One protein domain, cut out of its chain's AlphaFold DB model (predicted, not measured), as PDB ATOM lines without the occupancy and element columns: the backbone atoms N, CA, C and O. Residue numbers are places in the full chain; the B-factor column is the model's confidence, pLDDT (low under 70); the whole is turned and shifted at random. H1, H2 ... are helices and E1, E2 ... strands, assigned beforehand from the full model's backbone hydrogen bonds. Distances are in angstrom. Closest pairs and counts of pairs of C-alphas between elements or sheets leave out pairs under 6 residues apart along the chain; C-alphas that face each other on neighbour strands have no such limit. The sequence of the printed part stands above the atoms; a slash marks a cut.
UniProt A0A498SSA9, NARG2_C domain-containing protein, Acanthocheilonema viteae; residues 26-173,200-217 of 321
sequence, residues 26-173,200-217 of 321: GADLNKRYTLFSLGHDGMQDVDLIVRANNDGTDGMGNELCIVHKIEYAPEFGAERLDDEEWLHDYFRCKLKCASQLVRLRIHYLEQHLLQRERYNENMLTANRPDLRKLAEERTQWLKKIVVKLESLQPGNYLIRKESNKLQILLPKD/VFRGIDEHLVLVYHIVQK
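Overview. This is residues 26 to 173 and 200 to 217 of the 321 residues of the protein "NARG2_C domain-containing protein" of Acanthocheilonema viteae (UniProt A0A498SSA9). A small, strongly twisted sheet of three strands, E3, E4 and E5, has helix H1 packed on one face, and the long helix H3 runs from H1 toward one end of an elongated, loosely built body. The hairpin E1 and E2 crosses H3, the small hairpin E6 and E7 lies at the end toward which H3 runs, and the short H4 lies at the opposite end. The printed part has 166 residues with four named helices and seven named strands, in the order E1 E2 E3 H1 E4 E5 H2 H3 E6 E7 H4; the class is mixed, helices and strands. The sheet runs E3 E4 E5, mixed; the other two sheets are antiparallel pairs. The whole is loose, with a radius of gyration of the C-alphas of 19.2 A and spans of 63 by 39 by 36 A.

Arrangement. E1, residues 32 to 40, and E2, residues 43 to 52, form an antiparallel hairpin, with N 34 and O 50 2.9 A apart, within hydrogen-bond range. E3, residues 63 to 71, H1, residues 83 to 95, and E4, residues 100 to 107, form a strand-helix-strand unit, two parallel neighbour strands with a helix between, and its crossover is right-handed. N 67 and O 102 are 3.0 A apart. H1 is on one face of this sheet, two layers, at a height over the sheet of 9.7 A. E5, residues 113 to 120, makes a hairpin with E4; N 117 and O 103 are 2.8 A apart. H2, residues 121 to 125, only grazes the sheet, and touches H1, closest C-alphas Tyr 90 and Leu 124 at 6.9 A. H3, residues 129 to 150, touches H1 with its residues 131 to 135 alone, at a steep tilt of 64 degrees, the same way; the closest C-alphas, of Leu 87 and Ala 135, are 6.5 A apart. The closest C-alphas of E1 and H3, of Leu 38 and Lys 143, are 6.2 A apart. E6, residues 158 to 162, and E7, residues 165 to 169, form a hairpin, with N 160 and O 167 2.9 A apart. H3 and E7 are only just apart, at 8.4 A. H4, residues 211 to 216, only grazes the sheet E3 E4 E5 with its residues 211 to 213. Each O i to N i+4 pair is within hydrogen-bond range in H1, H3 and H4; H2 has 0 of 1, but 2 of 2 O i to N i+3 pairs.

Along the chain. E1 begins at C-alpha 32 (-1.177, 2.833, -52.434) and is 25.7 A long; E2 is 26.9 A, E3 25.6 A, E4 23.0 A and E5 20.8 A. H1 is 18.0 A long. H3, 31.4 A, ends at C-alpha 150 (17.127, -13.732, -50.845). H4 ends at C-alpha 216 (-1.801, 26.582, -15.120).

Size, cuts and confidence. The two C-alphas farthest apart, of Asp 173 and Lys 217, are 65.3 A apart. Residues 174 to 199 are not printed, and C-alphas 173 and 200 are 40.0 A apart across the cut. The link E3 to H1 is long; its residues 78 to 79 pair antiparallel with residues 204 to 205. The mean pLDDT of the printed part is 84.8; residues 26 to 28, 39 to 44, 126 to 127, 164 and 171 to 173 are under 70.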
ATOM      1  N   GLY A  26     -12.294  12.580 -44.529       55.94
ATOM      2  CA  GLY A  26     -10.900  13.010 -44.357       55.94
ATOM      3  C   GLY A  26      -9.880  11.875 -44.177       55.94
ATOM      4  O   GLY A  26      -8.687  12.131 -44.332       55.94
ATOM      5  N   ALA A  27     -10.309  10.638 -43.902       60.75
ATOM      6  CA  ALA A  27      -9.418   9.479 -43.811       60.75
ATOM      7  C   ALA A  27      -9.112   8.888 -45.201       60.75
ATOM      8  O   ALA A  27     -10.019   8.580 -45.974       60.75
ATOM      9  N   ASP A  28      -7.832   8.679 -45.511       66.00
ATOM     10  CA  ASP A  28      -7.403   8.081 -46.780       66.00
ATOM     11  C   ASP A  28      -7.360   6.550 -46.664       66.00
ATOM     12  O   ASP A  28      -6.351   5.944 -46.292       66.00
ATOM     13  N   LEU A  29      -8.486   5.911 -46.978       70.81
ATOM     14  CA  LEU A  29      -8.605   4.450 -47.007       70.81
ATOM     15  C   LEU A  29      -7.974   3.820 -48.267       70.81
ATOM     16  O   LEU A  29      -7.921   2.591 -48.376       70.81
ATOM     17  N   ASN A  30      -7.478   4.628 -49.214       77.38
ATOM     18  CA  ASN A  30      -6.913   4.129 -50.464       77.38
ATOM     19  C   ASN A  30      -5.521   3.531 -50.225       77.38
ATOM     20  O   ASN A  30      -4.561   4.210 -49.852       77.38
ATOM     21  N   LYS A  31      -5.401   2.227 -50.476       84.50
ATOM     22  CA  LYS A  31      -4.131   1.504 -50.375       84.50
ATOM     23  C   LYS A  31      -3.286   1.828 -51.603       84.50
ATOM     24  O   LYS A  31      -3.629   1.427 -52.710       84.50
ATOM     25  N   ARG A  32      -2.172   2.525 -51.401       85.44
ATOM     26  CA  ARG A  32      -1.177   2.833 -52.434       85.44
ATOM     27  C   ARG A  32      -0.017   1.843 -52.332       85.44
ATOM     28  O   ARG A  32       0.352   1.417 -51.236       85.44
ATOM     29  N   TYR A  33       0.552   1.483 -53.475       90.56
ATOM     30  CA  TYR A  33       1.809   0.743 -53.555       90.56
ATOM     31  C   TYR A  33       2.935   1.719 -53.912       90.56
ATOM     32  O   TYR A  33       2.780   2.512 -54.841       90.56
ATOM     33  N   THR A  34       4.064   1.641 -53.209       89.69
ATOM     34  CA  THR A  34       5.254   2.460 -53.489       89.69
ATOM     35  C   THR A  34       6.509   1.594 -53.527       89.69
ATOM     36  O   THR A  34       6.664   0.673 -52.726       89.69
ATOM     37  N   LEU A  35       7.409   1.917 -54.458       90.38
ATOM     38  CA  LEU A  35       8.725   1.305 -54.608       90.38
ATOM     39  C   LEU A  35       9.765   2.042 -53.746       90.38
ATOM     40  O   LEU A  35       9.931   3.255 -53.880       90.38
ATOM     41  N   PHE A  36      10.479   1.307 -52.895       89.31
ATOM     42  CA  PHE A  36      11.556   1.805 -52.040       89.31
ATOM     43  C   PHE A  36      12.860   1.056 -52.337       89.31
ATOM     44  O   PHE A  36      13.041  -0.081 -51.901       89.31
ATOM     45  N   SER A  37      13.778   1.708 -53.048       87.88
ATOM     46  CA  SER A  37      15.101   1.162 -53.371       87.88
ATOM     47  C   SER A  37      16.075   1.347 -52.203       87.88
ATOM     48  O   SER A  37      16.393   2.472 -51.810       87.88
ATOM     49  N   LEU A  38      16.573   0.247 -51.636       85.94
ATOM     50  CA  LEU A  38      17.563   0.259 -50.559       85.94
ATOM     51  C   LEU A  38      18.982   0.332 -51.139       85.94
ATOM     52  O   LEU A  38      19.608  -0.693 -51.419       85.94
ATOM     53  N   GLY A  39      19.492   1.551 -51.312       69.75
ATOM     54  CA  GLY A  39      20.822   1.814 -51.870       69.75
ATOM     55  C   GLY A  39      21.982   1.772 -50.870       69.75
ATOM     56  O   GLY A  39      21.802   2.031 -49.680       69.75
ATOM     57  N   HIS A  40      23.184   1.443 -51.357       63.16
ATOM     58  CA  HIS A  40      24.463   1.740 -50.687       63.16
ATOM     59  C   HIS A  40      25.617   1.668 -51.694       63.16
ATOM     60  O   HIS A  40      25.667   0.723 -52.482       63.16
ATOM     61  N   ASP A  41      26.581   2.589 -51.604       55.94
ATOM     62  CA  ASP A  41      27.813   2.571 -52.400       55.94
ATOM     63  C   ASP A  41      28.451   1.168 -52.425       55.94
ATOM     64  O   ASP A  41      28.765   0.594 -51.377       55.94
ATOM     65  N   GLY A  42      28.622   0.609 -53.626       57.91
ATOM     66  CA  GLY A  42      29.298  -0.673 -53.859       57.91
ATOM     67  C   GLY A  42      28.460  -1.951 -53.702       57.91
ATOM     68  O   GLY A  42      29.019  -3.031 -53.873       57.91
ATOM     69  N   MET A  43      27.156  -1.878 -53.410       62.59
ATOM     70  CA  MET A  43      26.275  -3.056 -53.296       62.59
ATOM     71  C   MET A  43      25.026  -2.923 -54.168       62.59
ATOM     72  O   MET A  43      24.385  -1.878 -54.137       62.59
ATOM     73  N   GLN A  44      24.630  -4.005 -54.851       69.88
ATOM     74  CA  GLN A  44      23.405  -4.057 -55.662       69.88
ATOM     75  C   GLN A  44      22.187  -3.552 -54.873       69.88
ATOM     76  O   GLN A  44      22.023  -3.872 -53.691       69.88
ATOM     77  N   ASP A  45      21.361  -2.729 -55.512       80.25
ATOM     78  CA  ASP A  45      20.167  -2.152 -54.898       80.25
ATOM     79  C   ASP A  45      19.065  -3.202 -54.736       80.25
ATOM     80  O   ASP A  45      18.904  -4.090 -55.571       80.25
ATOM     81  N   VAL A  46      18.335  -3.101 -53.625       85.94
ATOM     82  CA  VAL A  46      17.252  -4.022 -53.260       85.94
ATOM     83  C   VAL A  46      15.951  -3.236 -53.260       85.94
ATOM     84  O   VAL A  46      15.778  -2.331 -52.444       85.94
ATOM     85  N   ASP A  47      15.055  -3.566 -54.183       90.19
ATOM     86  CA  ASP A  47      13.780  -2.878 -54.367       90.19
ATOM     87  C   ASP A  47      12.669  -3.514 -53.523       90.19
ATOM     88  O   ASP A  47      12.359  -4.697 -53.656       90.19
ATOM     89  N   LEU A  48      12.026  -2.710 -52.674       90.88
ATOM     90  CA  LEU A  48      10.886  -3.124 -51.858       90.88
ATOM     91  C   LEU A  48       9.588  -2.486 -52.356       90.88
ATOM     92  O   LEU A  48       9.477  -1.264 -52.412       90.88
ATOM     93  N   ILE A  49       8.576  -3.305 -52.647       93.31
ATOM     94  CA  ILE A  49       7.208  -2.830 -52.895       93.31
ATOM     95  C   ILE A  49       6.453  -2.825 -51.563       93.31
ATOM     96  O   ILE A  49       6.227  -3.870 -50.956       93.31
ATOM     97  N   VAL A  50       6.048  -1.640 -51.112       92.00
ATOM     98  CA  VAL A  50       5.343  -1.429 -49.842       92.00
ATOM     99  C   VAL A  50       3.902  -1.015 -50.128       92.00
ATOM    100  O   VAL A  50       3.671  -0.045 -50.847       92.00
ATOM    101  N   ARG A  51       2.929  -1.736 -49.553       91.75
ATOM    102  CA  ARG A  51       1.500  -1.374 -49.583       91.75
ATOM    103  C   ARG A  51       1.156  -0.591 -48.316       91.75
ATOM    104  O   ARG A  51       1.243  -1.144 -47.222       91.75
ATOM    105  N   ALA A  52       0.755   0.669 -48.456       90.06
ATOM    106  CA  ALA A  52       0.449   1.558 -47.336       90.06
ATOM    107  C   ALA A  52      -0.711   2.516 -47.657       90.06
ATOM    108  O   ALA A  52      -1.062   2.732 -48.814       90.06
ATOM    109  N   ASN A  53      -1.298   3.118 -46.626       88.19
ATOM    110  CA  ASN A  53      -2.297   4.180 -46.739       88.19
ATOM    111  C   ASN A  53      -1.907   5.362 -45.832       88.19
ATOM    112  O   ASN A  53      -1.223   5.166 -44.821       88.19
ATOM    113  N   ASN A  54      -2.324   6.580 -46.187       86.69
ATOM    114  CA  ASN A  54      -2.193   7.719 -45.274       86.69
ATOM    115  C   ASN A  54      -3.238   7.615 -44.155       86.69
ATOM    116  O   ASN A  54      -4.200   6.861 -44.255       86.69
ATOM    117  N   ASP A  55      -3.078   8.407 -43.099       89.44
ATOM    118  CA  ASP A  55      -4.123   8.578 -42.083       89.44
ATOM    119  C   ASP A  55      -5.134   9.676 -42.472       89.44
ATOM    120  O   ASP A  55      -6.161   9.839 -41.820       89.44
ATOM    121  N   GLY A  56      -4.866  10.404 -43.560       88.56
ATOM    122  CA  GLY A  56      -5.765  11.381 -44.168       88.56
ATOM    123  C   GLY A  56      -5.043  12.392 -45.056       88.56
ATOM    124  O   GLY A  56      -3.834  12.289 -45.283       88.56
ATOM    125  N   THR A  57      -5.784  13.398 -45.512       88.31
ATOM    126  CA  THR A  57      -5.239  14.625 -46.114       88.31
ATOM    127  C   THR A  57      -5.737  15.859 -45.364       88.31
ATOM    128  O   THR A  57      -6.826  15.860 -44.791       88.31
ATOM    129  N   ASP A  58      -4.931  16.921 -45.324       87.12
ATOM    130  CA  ASP A  58      -5.358  18.201 -44.749       87.12
ATOM    131  C   ASP A  58      -6.061  19.106 -45.778       87.12
ATOM    132  O   ASP A  58      -6.019  18.863 -46.982       87.12
ATOM    133  N   GLY A  59      -6.675  20.200 -45.314       83.56
ATOM    134  CA  GLY A  59      -7.372  21.167 -46.179       83.56
ATOM    135  C   GLY A  59      -6.485  21.922 -47.186       83.56
ATOM    136  O   GLY A  59      -7.006  22.710 -47.969       83.56
ATOM    137  N   MET A  60      -5.167  21.696 -47.173       85.94
ATOM    138  CA  MET A  60      -4.203  22.190 -48.159       85.94
ATOM    139  C   MET A  60      -3.694  21.068 -49.091       85.94
ATOM    140  O   MET A  60      -2.806  21.315 -49.905       85.94
ATOM    141  N   GLY A  61      -4.237  19.850 -48.979       84.94
ATOM    142  CA  GLY A  61      -3.891  18.684 -49.795       84.94
ATOM    143  C   GLY A  61      -2.676  17.881 -49.318       84.94
ATOM    144  O   GLY A  61      -2.244  16.991 -50.041       84.94
ATOM    145  N   ASN A  62      -2.116  18.163 -48.135       88.50
ATOM    146  CA  ASN A  62      -0.942  17.437 -47.637       88.50
ATOM    147  C   ASN A  62      -1.345  16.068 -47.078       88.50
ATOM    148  O   ASN A  62      -2.254  15.982 -46.251       88.50
ATOM    149  N   GLU A  63      -0.622  15.027 -47.470       89.94
ATOM    150  CA  GLU A  63      -0.738  13.667 -46.952       89.94
ATOM    151  C   GLU A  63      -0.265  13.577 -45.494       89.94
ATOM    152  O   GLU A  63       0.859  13.969 -45.161       89.94
ATOM    153  N   LEU A  64      -1.114  13.027 -44.624       91.44
ATOM    154  CA  LEU A  64      -0.875  12.965 -43.185       91.44
ATOM    155  C   LEU A  64      -0.506  11.554 -42.714       91.44
ATOM    156  O   LEU A  64      -1.210  10.580 -42.984       91.44
ATOM    157  N   CYS A  65       0.559  11.475 -41.920       92.62
ATOM    158  CA  CYS A  65       0.843  10.370 -41.013       92.62
ATOM    159  C   CYS A  65       0.460  10.813 -39.597       92.62
ATOM    160  O   CYS A  65       1.025  11.780 -39.083       92.62
ATOM    161  N   ILE A  66      -0.499  10.133 -38.969       93.31
ATOM    162  CA  ILE A  66      -0.948  10.424 -37.604       93.31
ATOM    163  C   ILE A  66      -0.322   9.407 -36.648       93.31
ATOM    164  O   ILE A  66      -0.391   8.188 -36.838       93.31
ATOM    165  N   VAL A  67       0.300   9.927 -35.594       93.81
ATOM    166  CA  VAL A  67       0.946   9.151 -34.533       93.81
ATOM    167  C   VAL A  67       0.535   9.695 -33.171       93.81
ATOM    168  O   VAL A  67       0.203  10.874 -33.035       93.81
ATOM    169  N   HIS A  68       0.541   8.839 -32.154       93.56
ATOM    170  CA  HIS A  68       0.273   9.231 -30.775       93.56
ATOM    171  C   HIS A  68       1.513   9.003 -29.913       93.56
ATOM    172  O   HIS A  68       2.199   7.997 -30.080       93.56
ATOM    173  N   LYS A  69       1.759   9.909 -28.966       93.19
ATOM    174  CA  LYS A  69       2.612   9.651 -27.805       93.19
ATOM    175  C   LYS A  69       1.735   9.706 -26.559       93.19
ATOM    176  O   LYS A  69       0.877  10.583 -26.438       93.19
ATOM    177  N   ILE A  70       1.912   8.728 -25.681       92.31
ATOM    178  CA  ILE A  70       1.234   8.686 -24.388       92.31
ATOM    179  C   ILE A  70       2.128   9.403 -23.382       92.31
ATOM    180  O   ILE A  70       3.286   9.034 -23.224       92.31
ATOM    181  N   GLU A  71       1.587  10.423 -22.726       91.75
ATOM    182  CA  GLU A  71       2.248  11.127 -21.631       91.75
ATOM    183  C   GLU A  71       1.809  10.478 -20.312       91.75
ATOM    184  O   GLU A  71       0.614  10.490 -19.986       91.75
ATOM    185  N   TYR A  72       2.761   9.935 -19.556       89.94
ATOM    186  CA  TYR A  72       2.582   9.357 -18.221       89.94
ATOM    187  C   TYR A  72       2.838  10.380 -17.104       89.94
ATOM    188  O   TYR A  72       2.214  10.288 -16.049       89.94
ATOM    189  N   ALA A  73       3.691  11.377 -17.362       88.56
ATOM    190  CA  ALA A  73       4.026  12.487 -16.463       88.56
ATOM    191  C   ALA A  73       3.575  13.893 -16.967       88.56
ATOM    192  O   ALA A  73       4.338  14.864 -16.836       88.56
ATOM    193  N   PRO A  74       2.369  14.062 -17.563       88.00
ATOM    194  CA  PRO A  74       1.945  15.310 -18.215       88.00
ATOM    195  C   PRO A  74       1.793  16.501 -17.261       88.00
ATOM    196  O   PRO A  74       1.737  17.649 -17.702       88.00
ATOM    197  N   GLU A  75       1.732  16.256 -15.953       85.25
ATOM    198  CA  GLU A  75       1.721  17.269 -14.908       85.25
ATOM    199  C   GLU A  75       3.111  17.843 -14.592       85.25
ATOM    200  O   GLU A  75       3.200  18.742 -13.756       85.25
ATOM    201  N   PHE A  76       4.183  17.364 -15.234       87.12
ATOM    202  CA  PHE A  76       5.543  17.916 -15.137       87.12
ATOM    203  C   PHE A  76       6.023  18.573 -16.437       87.12
ATOM    204  O   PHE A  76       6.827  19.503 -16.396       87.12
ATOM    205  N   GLY A  77       5.533  18.120 -17.589       89.12
ATOM    206  CA  GLY A  77       5.857  18.669 -18.904       89.12
ATOM    207  C   GLY A  77       5.436  17.712 -20.010       89.12
ATOM    208  O   GLY A  77       4.685  16.776 -19.761       89.12
ATOM    209  N   ALA A  78       5.924  17.944 -21.224       91.56
ATOM    210  CA  ALA A  78       5.871  16.935 -22.274       91.56
ATOM    211  C   ALA A  78       7.079  16.003 -22.153       91.56
ATOM    212  O   ALA A  78       8.189  16.459 -21.885       91.56
ATOM    213  N   GLU A  79       6.899  14.710 -22.376       92.44
ATOM    214  CA  GLU A  79       7.998  13.749 -22.320       92.44
ATOM    215  C   GLU A  79       8.892  13.852 -23.560       92.44
ATOM    216  O   GLU A  79       8.410  14.050 -24.685       92.44
ATOM    217  N   ARG A  80      10.207  13.697 -23.388       90.81
ATOM    218  CA  ARG A  80      11.126  13.602 -24.529       90.81
ATOM    219  C   ARG A  80      10.783  12.362 -25.356       90.81
ATOM    220  O   ARG A  80      10.350  11.342 -24.823       90.81
ATOM    221  N   LEU A  81      10.961  12.478 -26.668       89.00
ATOM    222  CA  LEU A  81      10.896  11.328 -27.562       89.00
ATOM    223  C   LEU A  81      12.195  10.534 -27.445       89.00
ATOM    224  O   LEU A  81      13.271  11.132 -27.437       89.00
ATOM    225  N   ASP A  82      12.086   9.212 -27.364       87.44
ATOM    226  CA  ASP A  82      13.237   8.329 -27.534       87.44
ATOM    227  C   ASP A  82      13.673   8.254 -29.006       87.44
ATOM    228  O   ASP A  82      12.885   8.489 -29.929       87.44
ATOM    229  N   ASP A  83      14.933   7.886 -29.231       87.19
ATOM    230  CA  ASP A  83      15.491   7.708 -30.568       87.19
ATOM    231  C   ASP A  83      14.731   6.627 -31.367       87.19
ATOM    232  O   ASP A  83      14.536   6.792 -32.571       87.19
ATOM    233  N   GLU A  84      14.237   5.558 -30.723       85.50
ATOM    234  CA  GLU A  84      13.447   4.511 -31.392       85.50
ATOM    235  C   GLU A  84      11.985   4.954 -31.645       85.50
ATOM    236  O   GLU A  84      11.413   4.593 -32.677       85.50
ATOM    237  N   GLU A  85      11.395   5.808 -30.789       89.38
ATOM    238  CA  GLU A  85      10.097   6.460 -31.067       89.38
ATOM    239  C   GLU A  85      10.200   7.369 -32.301       89.38
ATOM    240  O   GLU A  85       9.391   7.263 -33.228       89.38
ATOM    241  N   TRP A  86      11.226   8.229 -32.349       90.62
ATOM    242  CA  TRP A  86      11.494   9.083 -33.508       90.62
ATOM    243  C   TRP A  86      11.746   8.254 -34.773       90.62
ATOM    244  O   TRP A  86      11.242   8.595 -35.843       90.62
ATOM    245  N   LEU A  87      12.495   7.154 -34.660       90.50
ATOM    246  CA  LEU A  87      12.834   6.282 -35.783       90.50
ATOM    247  C   LEU A  87      11.586   5.613 -36.375       90.50
ATOM    248  O   LEU A  87      11.431   5.555 -37.598       90.50
ATOM    249  N   HIS A  88      10.684   5.134 -35.515       90.69
ATOM    250  CA  HIS A  88       9.400   4.577 -35.926       90.69
ATOM    251  C   HIS A  88       8.508   5.643 -36.585       90.69
ATOM    252  O   HIS A  88       7.950   5.382 -37.653       90.69
ATOM    253  N   ASP A  89       8.419   6.852 -36.022       92.00
ATOM    254  CA  ASP A  89       7.676   7.971 -36.618       92.00
ATOM    255  C   ASP A  89       8.238   8.368 -37.998       92.00
ATOM    256  O   ASP A  89       7.479   8.552 -38.955       92.00
ATOM    257  N   TYR A  90       9.567   8.440 -38.126       91.06
ATOM    258  CA  TYR A  90      10.273   8.720 -39.377       91.06
ATOM    259  C   TYR A  90       9.978   7.658 -40.444       91.06
ATOM    260  O   TYR A  90       9.520   7.999 -41.540       91.06
ATOM    261  N   PHE A  91      10.179   6.371 -40.133       90.88
ATOM    262  CA  PHE A  91       9.896   5.301 -41.088       90.88
ATOM    263  C   PHE A  91       8.406   5.198 -41.413       90.88
ATOM    264  O   PHE A  91       8.073   4.989 -42.575       90.88
ATOM    265  N   ARG A  92       7.493   5.414 -40.455       90.81
ATOM    266  CA  ARG A  92       6.049   5.435 -40.736       90.81
ATOM    267  C   ARG A  92       5.690   6.565 -41.706       90.81
ATOM    268  O   ARG A  92       4.967   6.313 -42.666       90.81
ATOM    269  N   CYS A  93       6.227   7.773 -41.511       90.12
ATOM    270  CA  CYS A  93       6.013   8.900 -42.424       90.12
ATOM    271  C   CYS A  93       6.532   8.586 -43.841       90.12
ATOM    272  O   CYS A  93       5.804   8.752 -44.821       90.12
ATOM    273  N   LYS A  94       7.757   8.045 -43.940       89.06
ATOM    274  CA  LYS A  94       8.393   7.636 -45.205       89.06
ATOM    275  C   LYS A  94       7.613   6.540 -45.932       89.06
ATOM    276  O   LYS A  94       7.280   6.716 -47.101       89.06
ATOM    277  N   LEU A  95       7.304   5.435 -45.249       89.81
ATOM    278  CA  LEU A  95       6.667   4.241 -45.823       89.81
ATOM    279  C   LEU A  95       5.203   4.477 -46.218       89.81
ATOM    280  O   LEU A  95       4.729   3.866 -47.172       89.81
ATOM    281  N   LYS A  96       4.499   5.394 -45.539       89.31
ATOM    282  CA  LYS A  96       3.180   5.883 -45.977       89.31
ATOM    283  C   LYS A  96       3.252   6.883 -47.134       89.31
ATOM    284  O   LYS A  96       2.220   7.179 -47.731       89.31
ATOM    285  N   CYS A  97       4.433   7.416 -47.447       87.31
ATOM    286  CA  CYS A  97       4.602   8.585 -48.312       87.31
ATOM    287  C   CYS A  97       3.713   9.756 -47.866       87.31
ATOM    288  O   CYS A  97       3.045  10.386 -48.685       87.31
ATOM    289  N   ALA A  98       3.692  10.004 -46.556       89.81
ATOM    290  CA  ALA A  98       3.068  11.183 -45.987       89.81
ATOM    291  C   ALA A  98       4.057  12.350 -46.055       89.81
ATOM    292  O   ALA A  98       5.189  12.232 -45.578       89.81
ATOM    293  N   SER A  99       3.637  13.487 -46.609       89.56
ATOM    294  CA  SER A  99       4.452  14.706 -46.631       89.56
ATOM    295  C   SER A  99       4.603  15.325 -45.234       89.56
ATOM    296  O   SER A  99       5.531  16.114 -44.998       89.56
ATOM    297  N   GLN A 100       3.718  14.968 -44.290       91.81
ATOM    298  CA  GLN A 100       3.710  15.508 -42.933       91.81
ATOM    299  C   GLN A 100       3.357  14.478 -41.848       91.81
ATOM    300  O   GLN A 100       2.453  13.656 -42.000       91.81
ATOM    301  N   LEU A 101       4.028  14.603 -40.702       93.69
ATOM    302  CA  LEU A 101       3.748  13.877 -39.467       93.69
ATOM    303  C   LEU A 101       2.939  14.768 -38.512       93.69
ATOM    304  O   LEU A 101       3.343  15.893 -38.206       93.69
ATOM    305  N   VAL A 102       1.832  14.248 -37.990       94.19
ATOM    306  CA  VAL A 102       1.017  14.877 -36.945       94.19
ATOM    307  C   VAL A 102       1.099  14.014 -35.691       94.19
ATOM    308  O   VAL A 102       0.546  12.914 -35.662       94.19
ATOM    309  N   ARG A 103       1.780  14.510 -34.651       94.19
ATOM    310  CA  ARG A 103       1.881  13.815 -33.360       94.19
ATOM    311  C   ARG A 103       0.849  14.354 -32.382       94.19
ATOM    312  O   ARG A 103       0.759  15.560 -32.154       94.19
ATOM    313  N   LEU A 104       0.072  13.444 -31.811       95.12
ATOM    314  CA  LEU A 104      -0.933  13.706 -30.790       95.12
ATOM    315  C   LEU A 104      -0.372  13.264 -29.435       95.12
ATOM    316  O   LEU A 104      -0.133  12.076 -29.233       95.12
ATOM    317  N   ARG A 105      -0.149  14.203 -28.513       94.12
ATOM    318  CA  ARG A 105       0.220  13.888 -27.125       94.12
ATOM    319  C   ARG A 105      -1.044  13.673 -26.310       94.12
ATOM    320  O   ARG A 105      -1.897  14.563 -26.271       94.12
ATOM    321  N   ILE A 106      -1.183  12.502 -25.697       94.12
ATOM    322  CA  ILE A 106      -2.417  12.043 -25.047       94.12
ATOM    323  C   ILE A 106      -2.121  11.689 -23.589       94.12
ATOM    324  O   ILE A 106      -1.157  10.982 -23.305       94.12
ATOM    325  N   HIS A 107      -2.951  12.159 -22.659       92.75
ATOM    326  CA  HIS A 107      -2.816  11.833 -21.238       92.75
ATOM    327  C   HIS A 107      -3.098  10.341 -20.996       92.75
ATOM    328  O   HIS A 107      -4.185   9.877 -21.328       92.75
ATOM    329  N   TYR A 108      -2.180   9.605 -20.352       91.31
ATOM    330  CA  TYR A 108      -2.337   8.158 -20.117       91.31
ATOM    331  C   TYR A 108      -3.663   7.765 -19.432       91.31
ATOM    332  O   TYR A 108      -4.356   6.864 -19.898       91.31
ATOM    333  N   LEU A 109      -4.022   8.456 -18.341       89.25
ATOM    334  CA  LEU A 109      -5.211   8.170 -17.538       89.25
ATOM    335  C   LEU A 109      -6.484   8.804 -18.110       89.25
ATOM    336  O   LEU A 109      -7.490   8.121 -18.268       89.25
ATOM    337  N   GLU A 110      -6.454  10.108 -18.400       87.94
ATOM    338  CA  GLU A 110      -7.656  10.846 -18.816       87.94
ATOM    339  C   GLU A 110      -8.006  10.666 -20.303       87.94
ATOM    340  O   GLU A 110      -9.091  11.049 -20.726       87.94
ATOM    341  N   GLN A 111      -7.080  10.145 -21.117       87.19
ATOM    342  CA  GLN A 111      -7.189  10.016 -22.582       87.19
ATOM    343  C   GLN A 111      -7.437  11.343 -23.335       87.19
ATOM    344  O   GLN A 111      -7.667  11.357 -24.545       87.19
ATOM    345  N   HIS A 112      -7.325  12.482 -22.646       89.50
ATOM    346  CA  HIS A 112      -7.423  13.818 -23.225       89.50
ATOM    347  C   HIS A 112      -6.240  14.137 -24.155       89.50
ATOM    348  O   HIS A 112      -5.084  13.829 -23.851       89.50
ATOM    349  N   LEU A 113      -6.524  14.830 -25.263       91.94
ATOM    350  CA  LEU A 113      -5.511  15.394 -26.156       91.94
ATOM    351  C   LEU A 113      -4.847  16.614 -25.493       91.94
ATOM    352  O   LEU A 113      -5.459  17.674 -25.368       91.94
ATOM    353  N   LEU A 114      -3.582  16.469 -25.103       91.56
ATOM    354  CA  LEU A 114      -2.789  17.496 -24.421       91.56
ATOM    355  C   LEU A 114      -2.142  18.484 -25.398       91.56
ATOM    356  O   LEU A 114      -2.023  19.672 -25.094       91.56
ATOM    357  N   GLN A 115      -1.706  17.993 -26.564       91.69
ATOM    358  CA  GLN A 115      -1.104  18.800 -27.626       91.69
ATOM    359  C   GLN A 115      -1.167  18.089 -28.987       91.69
ATOM    360  O   GLN A 115      -1.110  16.863 -29.067       91.69
ATOM    361  N   ARG A 116      -1.221  18.878 -30.069       93.25
ATOM    362  CA  ARG A 116      -0.981  18.429 -31.447       93.25
ATOM    363  C   ARG A 116       0.256  19.124 -32.006       93.25
ATOM    364  O   ARG A 116       0.252  20.341 -32.178       93.25
ATOM    365  N   GLU A 117       1.274  18.348 -32.341       91.94
ATOM    366  CA  GLU A 117       2.454  18.787 -33.088       91.94
ATOM    367  C   GLU A 117       2.276  18.505 -34.583       91.94
ATOM    368  O   GLU A 117       1.472  17.659 -34.983       91.94
ATOM    369  N   ARG A 118       3.041  19.206 -35.424       91.38
ATOM    370  CA  ARG A 118       3.007  19.051 -36.880       91.38
ATOM    371  C   ARG A 118       4.406  19.276 -37.450       91.38
ATOM    372  O   ARG A 118       4.945  20.373 -37.323       91.38
ATOM    373  N   TYR A 119       4.970  18.252 -38.078       89.81
ATOM    374  CA  TYR A 119       6.292  18.274 -38.706       89.81
ATOM    375  C   TYR A 119       6.142  17.983 -40.195       89.81
ATOM    376  O   TYR A 119       5.364  17.110 -40.577       89.81
ATOM    377  N   ASN A 120       6.907  18.666 -41.043       86.19
ATOM    378  CA  ASN A 120       7.136  18.168 -42.399       86.19
ATOM    379  C   ASN A 120       8.286  17.144 -42.395       86.19
ATOM    380  O   ASN A 120       9.097  17.107 -41.468       86.19
ATOM    381  N   GLU A 121       8.363  16.329 -43.444       75.12
ATOM    382  CA  GLU A 121       9.400  15.300 -43.629       75.12
ATOM    383  C   GLU A 121      10.837  15.824 -43.399       75.12
ATOM    384  O   GLU A 121      11.663  15.158 -42.770       75.12
ATOM    385  N   ASN A 122      11.127  17.050 -43.851       74.94
ATOM    386  CA  ASN A 122      12.444  17.676 -43.709       74.94
ATOM    387  C   ASN A 122      12.768  18.036 -42.249       74.94
ATOM    388  O   ASN A 122      13.898  17.839 -41.811       74.94
ATOM    389  N   MET A 123      11.794  18.523 -41.471       77.75
ATOM    390  CA  MET A 123      11.980  18.881 -40.058       77.75
ATOM    391  C   MET A 123      12.358  17.682 -39.182       77.75
ATOM    392  O   MET A 123      13.013  17.876 -38.162       77.75
ATOM    393  N   LEU A 124      11.994  16.458 -39.582       74.75
ATOM    394  CA  LEU A 124      12.368  15.248 -38.848       74.75
ATOM    395  C   LEU A 124      13.877  14.966 -38.907       74.75
ATOM    396  O   LEU A 124      14.412  14.443 -37.935       74.75
ATOM    397  N   THR A 125      14.568  15.312 -40.005       71.88
ATOM    398  CA  THR A 125      15.982  14.930 -40.236       71.88
ATOM    399  C   THR A 125      16.963  16.093 -40.396       71.88
ATOM    400  O   THR A 125      18.127  15.945 -40.027       71.88
ATOM    401  N   ALA A 126      16.542  17.252 -40.913       67.62
ATOM    402  CA  ALA A 126      17.459  18.319 -41.335       67.62
ATOM    403  C   ALA A 126      18.324  18.899 -40.199       67.62
ATOM    404  O   ALA A 126      19.461  19.296 -40.439       67.62
ATOM    405  N   ASN A 127      17.800  18.910 -38.969       68.25
ATOM    406  CA  ASN A 127      18.457  19.501 -37.796       68.25
ATOM    407  C   ASN A 127      19.043  18.452 -36.825       68.25
ATOM    408  O   ASN A 127      19.495  18.819 -35.742       68.25
ATOM    409  N   ARG A 128      19.010  17.157 -37.174       78.62
ATOM    410  CA  ARG A 128      19.447  16.039 -36.316       78.62
ATOM    411  C   ARG A 128      20.313  15.045 -37.111       78.62
ATOM    412  O   ARG A 128      19.809  14.019 -37.575       78.62
ATOM    413  N   PRO A 129      21.612  15.347 -37.330       83.06
ATOM    414  CA  PRO A 129      22.519  14.481 -38.094       83.06
ATOM    415  C   PRO A 129      22.788  13.137 -37.395       83.06
ATOM    416  O   PRO A 129      23.057  12.137 -38.053       83.06
ATOM    417  N   ASP A 130      22.663  13.114 -36.072       86.06
ATOM    418  CA  ASP A 130      22.639  11.939 -35.206       86.06
ATOM    419  C   ASP A 130      21.474  10.993 -35.546       86.06
ATOM    420  O   ASP A 130      21.698   9.829 -35.885       86.06
ATOM    421  N   LEU A 131      20.241  11.509 -35.562       85.88
ATOM    422  CA  LEU A 131      19.046  10.724 -35.885       85.88
ATOM    423  C   LEU A 131      19.021  10.306 -37.360       85.88
ATOM    424  O   LEU A 131      18.635   9.184 -37.693       85.88
ATOM    425  N   ARG A 132      19.518  11.167 -38.255       85.75
ATOM    426  CA  ARG A 132      19.732  10.811 -39.662       85.75
ATOM    427  C   ARG A 132      20.683   9.614 -39.802       85.75
ATOM    428  O   ARG A 132      20.353   8.678 -40.526       85.75
ATOM    429  N   LYS A 133      21.821   9.614 -39.099       88.38
ATOM    430  CA  LYS A 133      22.781   8.497 -39.112       88.38
ATOM    431  C   LYS A 133      22.156   7.208 -38.569       88.38
ATOM    432  O   LYS A 133      22.340   6.153 -39.169       88.38
ATOM    433  N   LEU A 134      21.358   7.290 -37.499       88.38
ATOM    434  CA  LEU A 134      20.594   6.150 -36.975       88.38
ATOM    435  C   LEU A 134      19.610   5.585 -38.018       88.38
ATOM    436  O   LEU A 134      19.546   4.371 -38.212       88.38
ATOM    437  N   ALA A 135      18.877   6.449 -38.727       89.00
ATOM    438  CA  ALA A 135      17.977   6.032 -39.800       89.00
ATOM    439  C   ALA A 135      18.725   5.373 -40.973       89.00
ATOM    440  O   ALA A 135      18.267   4.356 -41.499       89.00
ATOM    441  N   GLU A 136      19.889   5.899 -41.364       88.75
ATOM    442  CA  GLU A 136      20.749   5.308 -42.398       88.75
ATOM    443  C   GLU A 136      21.281   3.924 -41.961       88.75
ATOM    444  O   GLU A 136      21.132   2.951 -42.702       88.75
ATOM    445  N   GLU A 137      21.780   3.775 -40.729       88.19
ATOM    446  CA  GLU A 137      22.220   2.488 -40.159       88.19
ATOM    447  C   GLU A 137      21.093   1.445 -40.088       88.19
ATOM    448  O   GLU A 137      21.287   0.277 -40.441       88.19
ATOM    449  N   ARG A 138      19.894   1.858 -39.669       87.62
ATOM    450  CA  ARG A 138      18.704   0.992 -39.599       87.62
ATOM    451  C   ARG A 138      18.207   0.593 -40.995       87.62
ATOM    452  O   ARG A 138      17.824  -0.559 -41.192       87.62
ATOM    453  N   THR A 139      18.317   1.483 -41.983       89.00
ATOM    454  CA  THR A 139      18.035   1.181 -43.401       89.00
ATOM    455  C   THR A 139      19.030   0.155 -43.963       89.00
ATOM    456  O   THR A 139      18.631  -0.813 -44.612       89.00
ATOM    457  N   GLN A 140      20.324   0.287 -43.645       86.25
ATOM    458  CA  GLN A 140      21.333  -0.721 -43.998       86.25
ATOM    459  C   GLN A 140      21.089  -2.069 -43.304       86.25
ATOM    460  O   GLN A 140      21.375  -3.119 -43.882       86.25
ATOM    461  N   TRP A 141      20.582  -2.068 -42.067       86.69
ATOM    462  CA  TRP A 141      20.221  -3.296 -41.357       86.69
ATOM    463  C   TRP A 141      19.044  -4.010 -42.031       86.69
ATOM    464  O   TRP A 141      19.129  -5.216 -42.259       86.69
ATOM    465  N   LEU A 142      18.017  -3.270 -42.471       87.69
ATOM    466  CA  LEU A 142      16.938  -3.818 -43.299       87.69
ATOM    467  C   LEU A 142      17.477  -4.423 -44.609       87.69
ATOM    468  O   LEU A 142      17.159  -5.574 -44.905       87.69
ATOM    469  N   LYS A 143      18.361  -3.724 -45.341       87.25
ATOM    470  CA  LYS A 143      18.998  -4.271 -46.561       87.25
ATOM    471  C   LYS A 143      19.718  -5.597 -46.281       87.25
ATOM    472  O   LYS A 143      19.548  -6.556 -47.028       87.25
ATOM    473  N   LYS A 144      20.463  -5.692 -45.171       85.62
ATOM    474  CA  LYS A 144      21.150  -6.929 -44.745       85.62
ATOM    475  C   LYS A 144      20.177  -8.073 -44.428       85.62
ATOM    476  O   LYS A 144      20.515  -9.223 -44.690       85.62
ATOM    477  N   ILE A 145      18.988  -7.781 -43.894       86.62
ATOM    478  CA  ILE A 145      17.939  -8.788 -43.660       86.62
ATOM    479  C   ILE A 145      17.365  -9.285 -44.990       86.62
ATOM    480  O   ILE A 145      17.285 -10.496 -45.184       86.62
ATOM    481  N   VAL A 146      17.019  -8.386 -45.917       88.88
ATOM    482  CA  VAL A 146      16.419  -8.769 -47.209       88.88
ATOM    483  C   VAL A 146      17.398  -9.589 -48.050       88.88
ATOM    484  O   VAL A 146      17.064 -10.710 -48.416       88.88
ATOM    485  N   VAL A 147      18.651  -9.140 -48.206       86.81
ATOM    486  CA  VAL A 147      19.707  -9.922 -48.886       86.81
ATOM    487  C   VAL A 147      19.933 -11.283 -48.212       86.81
ATOM    488  O   VAL A 147      20.228 -12.284 -48.869       86.81
ATOM    489  N   LYS A 148      19.761 -11.372 -46.884       86.31
ATOM    490  CA  LYS A 148      19.868 -12.657 -46.187       86.31
ATOM    491  C   LYS A 148      18.677 -13.577 -46.463       86.31
ATOM    492  O   LYS A 148      18.917 -14.782 -46.536       86.31
ATOM    493  N   LEU A 149      17.465 -13.050 -46.650       87.69
ATOM    494  CA  LEU A 149      16.272 -13.801 -47.066       87.69
ATOM    495  C   LEU A 149      16.370 -14.260 -48.531       87.69
ATOM    496  O   LEU A 149      16.102 -15.422 -48.809       87.69
ATOM    497  N   GLU A 150      16.847 -13.399 -49.436       88.12
ATOM    498  CA  GLU A 150      17.127 -13.732 -50.845       88.12
ATOM    499  C   GLU A 150      18.152 -14.873 -50.988       88.12
ATOM    500  O   GLU A 150      18.094 -15.654 -51.931       88.12
ATOM    501  N   SER A 151      19.071 -15.017 -50.023       86.75
ATOM    502  CA  SER A 151      20.044 -16.123 -49.979       86.75
ATOM    503  C   SER A 151      19.497 -17.459 -49.436       86.75
ATOM    504  O   SER A 151      20.281 -18.382 -49.195       86.75
ATOM    505  N   LEU A 152      18.195 -17.559 -49.157       88.38
ATOM    506  CA  LEU A 152      17.544 -18.785 -48.682       88.38
ATOM    507  C   LEU A 152      16.883 -19.543 -49.841       88.38
ATOM    508  O   LEU A 152      16.716 -19.026 -50.941       88.38
ATOM    509  N   GLN A 153      16.521 -20.803 -49.597       89.88
ATOM    510  CA  GLN A 153      15.752 -21.580 -50.572       89.88
ATOM    511  C   GLN A 153      14.292 -21.097 -50.602       89.88
ATOM    512  O   GLN A 153      13.801 -20.625 -49.577       89.88
ATOM    513  N   PRO A 154      13.568 -21.228 -51.728       89.88
ATOM    514  CA  PRO A 154      12.145 -20.910 -51.777       89.88
ATOM    515  C   PRO A 154      11.357 -21.699 -50.723       89.88
ATOM    516  O   PRO A 154      11.409 -22.928 -50.684       89.88
ATOM    517  N   GLY A 155      10.630 -20.991 -49.860       87.38
ATOM    518  CA  GLY A 155       9.890 -21.588 -48.754       87.38
ATOM    519  C   GLY A 155       9.310 -20.543 -47.804       87.38
ATOM    520  O   GLY A 155       9.582 -19.348 -47.920       87.38
ATOM    521  N   ASN A 156       8.506 -21.009 -46.851       86.44
ATOM    522  CA  ASN A 156       7.995 -20.176 -45.766       86.44
ATOM    523  C   ASN A 156       9.083 -19.972 -44.698       86.44
ATOM    524  O   ASN A 156       9.870 -20.881 -44.438       86.44
ATOM    525  N   TYR A 157       9.098 -18.810 -44.040       85.88
ATOM    526  CA  TYR A 157      10.054 -18.476 -42.978       85.88
ATOM    527  C   TYR A 157       9.396 -17.646 -41.874       85.88
ATOM    528  O   TYR A 157       8.559 -16.789 -42.152       85.88
ATOM    529  N   LEU A 158       9.816 -17.860 -40.625       86.50
ATOM    530  CA  LEU A 158       9.421 -17.045 -39.475       86.50
ATOM    531  C   LEU A 158      10.612 -16.215 -38.987       86.50
ATOM    532  O   LEU A 158      11.665 -16.766 -38.667       86.50
ATOM    533  N   ILE A 159      10.437 -14.897 -38.882       84.19
ATOM    534  CA  ILE A 159      11.437 -13.993 -38.303       84.19
ATOM    535  C   ILE A 159      11.061 -13.707 -36.845       84.19
ATOM    536  O   ILE A 159       9.964 -13.231 -36.566       84.19
ATOM    537  N   ARG A 160      11.978 -13.977 -35.909       83.94
ATOM    538  CA  ARG A 160      11.782 -13.779 -34.463       83.94
ATOM    539  C   ARG A 160      12.884 -12.888 -33.885       83.94
ATOM    540  O   ARG A 160      14.068 -13.162 -34.076       83.94
ATOM    541  N   LYS A 161      12.499 -11.844 -33.143       77.94
ATOM    542  CA  LYS A 161      13.404 -11.093 -32.258       77.94
ATOM    543  C   LYS A 161      13.484 -11.825 -30.917       77.94
ATOM    544  O   LYS A 161      12.456 -12.092 -30.303       77.94
ATOM    545  N   GLU A 162      14.691 -12.142 -30.465       77.25
ATOM    546  CA  GLU A 162      14.962 -12.718 -29.145       77.25
ATOM    547  C   GLU A 162      16.018 -11.852 -28.452       77.25
ATOM    548  O   GLU A 162      17.201 -11.877 -28.807       77.25
ATOM    549  N   SER A 163      15.558 -11.007 -27.526       71.94
ATOM    550  CA  SER A 163      16.325  -9.902 -26.931       71.94
ATOM    551  C   SER A 163      17.039  -9.062 -28.008       71.94
ATOM    552  O   SER A 163      16.383  -8.338 -28.759       71.94
ATOM    553  N   ASN A 164      18.364  -9.205 -28.133       65.06
ATOM    554  CA  ASN A 164      19.218  -8.447 -29.055       65.06
ATOM    555  C   ASN A 164      19.608  -9.241 -30.321       65.06
ATOM    556  O   ASN A 164      20.515  -8.838 -31.046       65.06
ATOM    557  N   LYS A 165      18.966 -10.387 -30.584       70.19
ATOM    558  CA  LYS A 165      19.227 -11.244 -31.751       70.19
ATOM    559  C   LYS A 165      17.996 -11.334 -32.650       70.19
ATOM    560  O   LYS A 165      16.869 -11.405 -32.168       70.19
ATOM    561  N   LEU A 166      18.232 -11.393 -33.959       74.69
ATOM    562  CA  LEU A 166      17.220 -11.725 -34.959       74.69
ATOM    563  C   LEU A 166      17.471 -13.156 -35.449       74.69
ATOM    564  O   LEU A 166      18.590 -13.487 -35.838       74.69
ATOM    565  N   GLN A 167      16.444 -13.998 -35.413       80.19
ATOM    566  CA  GLN A 167      16.482 -15.380 -35.889       80.19
ATOM    567  C   GLN A 167      15.535 -15.529 -37.078       80.19
ATOM    568  O   GLN A 167      14.409 -15.036 -37.032       80.19
ATOM    569  N   ILE A 168      15.986 -16.224 -38.123       81.81
ATOM    570  CA  ILE A 168      15.152 -16.640 -39.253       81.81
ATOM    571  C   ILE A 168      15.002 -18.157 -39.140       81.81
ATOM    572  O   ILE A 168      15.996 -18.884 -39.165       81.81
ATOM    573  N   LEU A 169      13.771 -18.622 -38.953       78.12
ATOM    574  CA  LEU A 169      13.436 -20.010 -38.661       78.12
ATOM    575  C   LEU A 169      12.695 -20.634 -39.845       78.12
ATOM    576  O   LEU A 169      11.770 -20.035 -40.394       78.12
ATOM    577  N   LEU A 170      13.079 -21.861 -40.197       74.25
ATOM    578  CA  LEU A 170      12.275 -22.732 -41.053       74.25
ATOM    579  C   LEU A 170      11.061 -23.241 -40.251       74.25
ATOM    580  O   LEU A 170      11.269 -23.783 -39.159       74.25
ATOM    581  N   PRO A 171       9.825 -23.138 -40.768       64.50
ATOM    582  CA  PRO A 171       8.699 -23.907 -40.258       64.50
ATOM    583  C   PRO A 171       8.943 -25.376 -40.620       64.50
ATOM    584  O   PRO A 171       8.858 -25.759 -41.784       64.50
ATOM    585  N   LYS A 172       9.332 -26.178 -39.625       59.44
ATOM    586  CA  LYS A 172       9.586 -27.614 -39.796       59.44
ATOM    587  C   LYS A 172       8.300 -28.437 -39.732       59.44
ATOM    588  O   LYS A 172       7.310 -28.020 -39.140       59.44
ATOM    589  N   ASP A 173       8.378 -29.611 -40.340       44.06
ATOM    590  CA  ASP A 173       7.269 -30.452 -40.781       44.06
ATOM    591  C   ASP A 173       6.338 -30.927 -39.650       44.06
ATOM    592  O   ASP A 173       6.804 -31.542 -38.689       44.06
ATOM    593  N   VAL A 200      12.909   3.619 -20.322       72.12
ATOM    594  CA  VAL A 200      11.553   3.953 -20.808       72.12
ATOM    595  C   VAL A 200      11.300   5.466 -20.857       72.12
ATOM    596  O   VAL A 200      10.694   5.970 -21.800       72.12
ATOM    597  N   PHE A 201      11.752   6.204 -19.844       81.50
ATOM    598  CA  PHE A 201      11.445   7.615 -19.628       81.50
ATOM    599  C   PHE A 201      12.689   8.480 -19.851       81.50
ATOM    600  O   PHE A 201      13.573   8.591 -19.003       81.50
ATOM    601  N   ARG A 202      12.738   9.167 -20.999       83.62
ATOM    602  CA  ARG A 202      13.847  10.063 -21.382       83.62
ATOM    603  C   ARG A 202      13.813  11.446 -20.713       83.62
ATOM    604  O   ARG A 202      14.539  12.348 -21.129       83.62
ATOM    605  N   GLY A 203      12.996  11.629 -19.676       88.12
ATOM    606  CA  GLY A 203      12.809  12.913 -19.005       88.12
ATOM    607  C   GLY A 203      11.841  13.851 -19.730       88.12
ATOM    608  O   GLY A 203      11.200  13.495 -20.716       88.12
ATOM    609  N   ILE A 204      11.744  15.080 -19.221       90.56
ATOM    610  CA  ILE A 204      10.843  16.123 -19.724       90.56
ATOM    611  C   ILE A 204      11.548  17.012 -20.759       90.56
ATOM    612  O   ILE A 204      12.712  17.389 -20.593       90.56
ATOM    613  N   ASP A 205      10.843  17.362 -21.832       88.81
ATOM    614  CA  ASP A 205      11.234  18.411 -22.769       88.81
ATOM    615  C   ASP A 205      10.863  19.785 -22.185       88.81
ATOM    616  O   ASP A 205       9.697  20.179 -22.108       88.81
ATOM    617  N   GLU A 206      11.881  20.513 -21.736       86.44
ATOM    618  CA  GLU A 206      11.758  21.848 -21.142       86.44
ATOM    619  C   GLU A 206      11.375  22.933 -22.166       86.44
ATOM    620  O   GLU A 206      10.903  24.004 -21.784       86.44
ATOM    621  N   HIS A 207      11.544  22.666 -23.467       87.19
ATOM    622  CA  HIS A 207      11.208  23.595 -24.547       87.19
ATOM    623  C   HIS A 207       9.755  23.436 -25.033       87.19
ATOM    624  O   HIS A 207       9.274  24.251 -25.824       87.19
ATOM    625  N   LEU A 208       9.041  22.405 -24.564       86.94
ATOM    626  CA  LEU A 208       7.755  21.979 -25.110       86.94
ATOM    627  C   LEU A 208       6.615  22.197 -24.097       86.94
ATOM    628  O   LEU A 208       6.362  21.406 -23.186       86.94
ATOM    629  N   VAL A 209       5.901  23.313 -24.267       86.94
ATOM    630  CA  VAL A 209       4.848  23.758 -23.342       86.94
ATOM    631  C   VAL A 209       3.481  23.165 -23.716       86.94
ATOM    632  O   VAL A 209       2.764  23.738 -24.536       86.94
ATOM    633  N   LEU A 210       3.085  22.060 -23.069       86.75
ATOM    634  CA  LEU A 210       1.722  21.513 -23.190       86.75
ATOM    635  C   LEU A 210       0.657  22.564 -22.832       86.75
ATOM    636  O   LEU A 210       0.852  23.366 -21.915       86.75
ATOM    637  N   VAL A 211      -0.527  22.481 -23.451       85.38
ATOM    638  CA  VAL A 211      -1.670  23.384 -23.177       85.38
ATOM    639  C   VAL A 211      -2.016  23.438 -21.682       85.38
ATOM    640  O   VAL A 211      -2.309  24.506 -21.146       85.38
ATOM    641  N   TYR A 212      -1.889  22.306 -20.985       81.38
ATOM    642  CA  TYR A 212      -2.050  22.175 -19.533       81.38
ATOM    643  C   TYR A 212      -1.184  23.173 -18.734       81.38
ATOM    644  O   TYR A 212      -1.674  23.846 -17.827       81.38
ATOM    645  N   HIS A 213       0.084  23.341 -19.124       85.62
ATOM    646  CA  HIS A 213       1.029  24.261 -18.485       85.62
ATOM    647  C   HIS A 213       0.692  25.731 -18.766       85.62
ATOM    648  O   HIS A 213       0.802  26.567 -17.867       85.62
ATOM    649  N   ILE A 214       0.197  26.037 -19.972       85.56
ATOM    650  CA  ILE A 214      -0.284  27.379 -20.342       85.56
ATOM    651  C   ILE A 214      -1.480  27.773 -19.461       85.56
ATOM    652  O   ILE A 214      -1.482  28.854 -18.870       85.56
ATOM    653  N   VAL A 215      -2.466  26.880 -19.312       84.44
ATOM    654  CA  VAL A 215      -3.654  27.102 -18.466       84.44
ATOM    655  C   VAL A 215      -3.269  27.267 -16.989       84.44
ATOM    656  O   VAL A 215      -3.792  28.154 -16.315       84.44
ATOM    657  N   GLN A 216      -2.314  26.473 -16.493       82.81
ATOM    658  CA  GLN A 216      -1.801  26.582 -15.120       82.81
ATOM    659  C   GLN A 216      -0.807  27.737 -14.897       82.81
ATOM    660  O   GLN A 216      -0.405  27.963 -13.756       82.81
ATOM    661  N   LYS A 217      -0.411  28.476 -15.947       86.25
ATOM    662  CA  LYS A 217       0.640  29.516 -15.913       86.25
ATOM    663  C   LYS A 217       1.965  29.014 -15.316       86.25
ATOM    664  O   LYS A 217       2.619  29.717 -14.546       86.25
TER     665      LYS A 217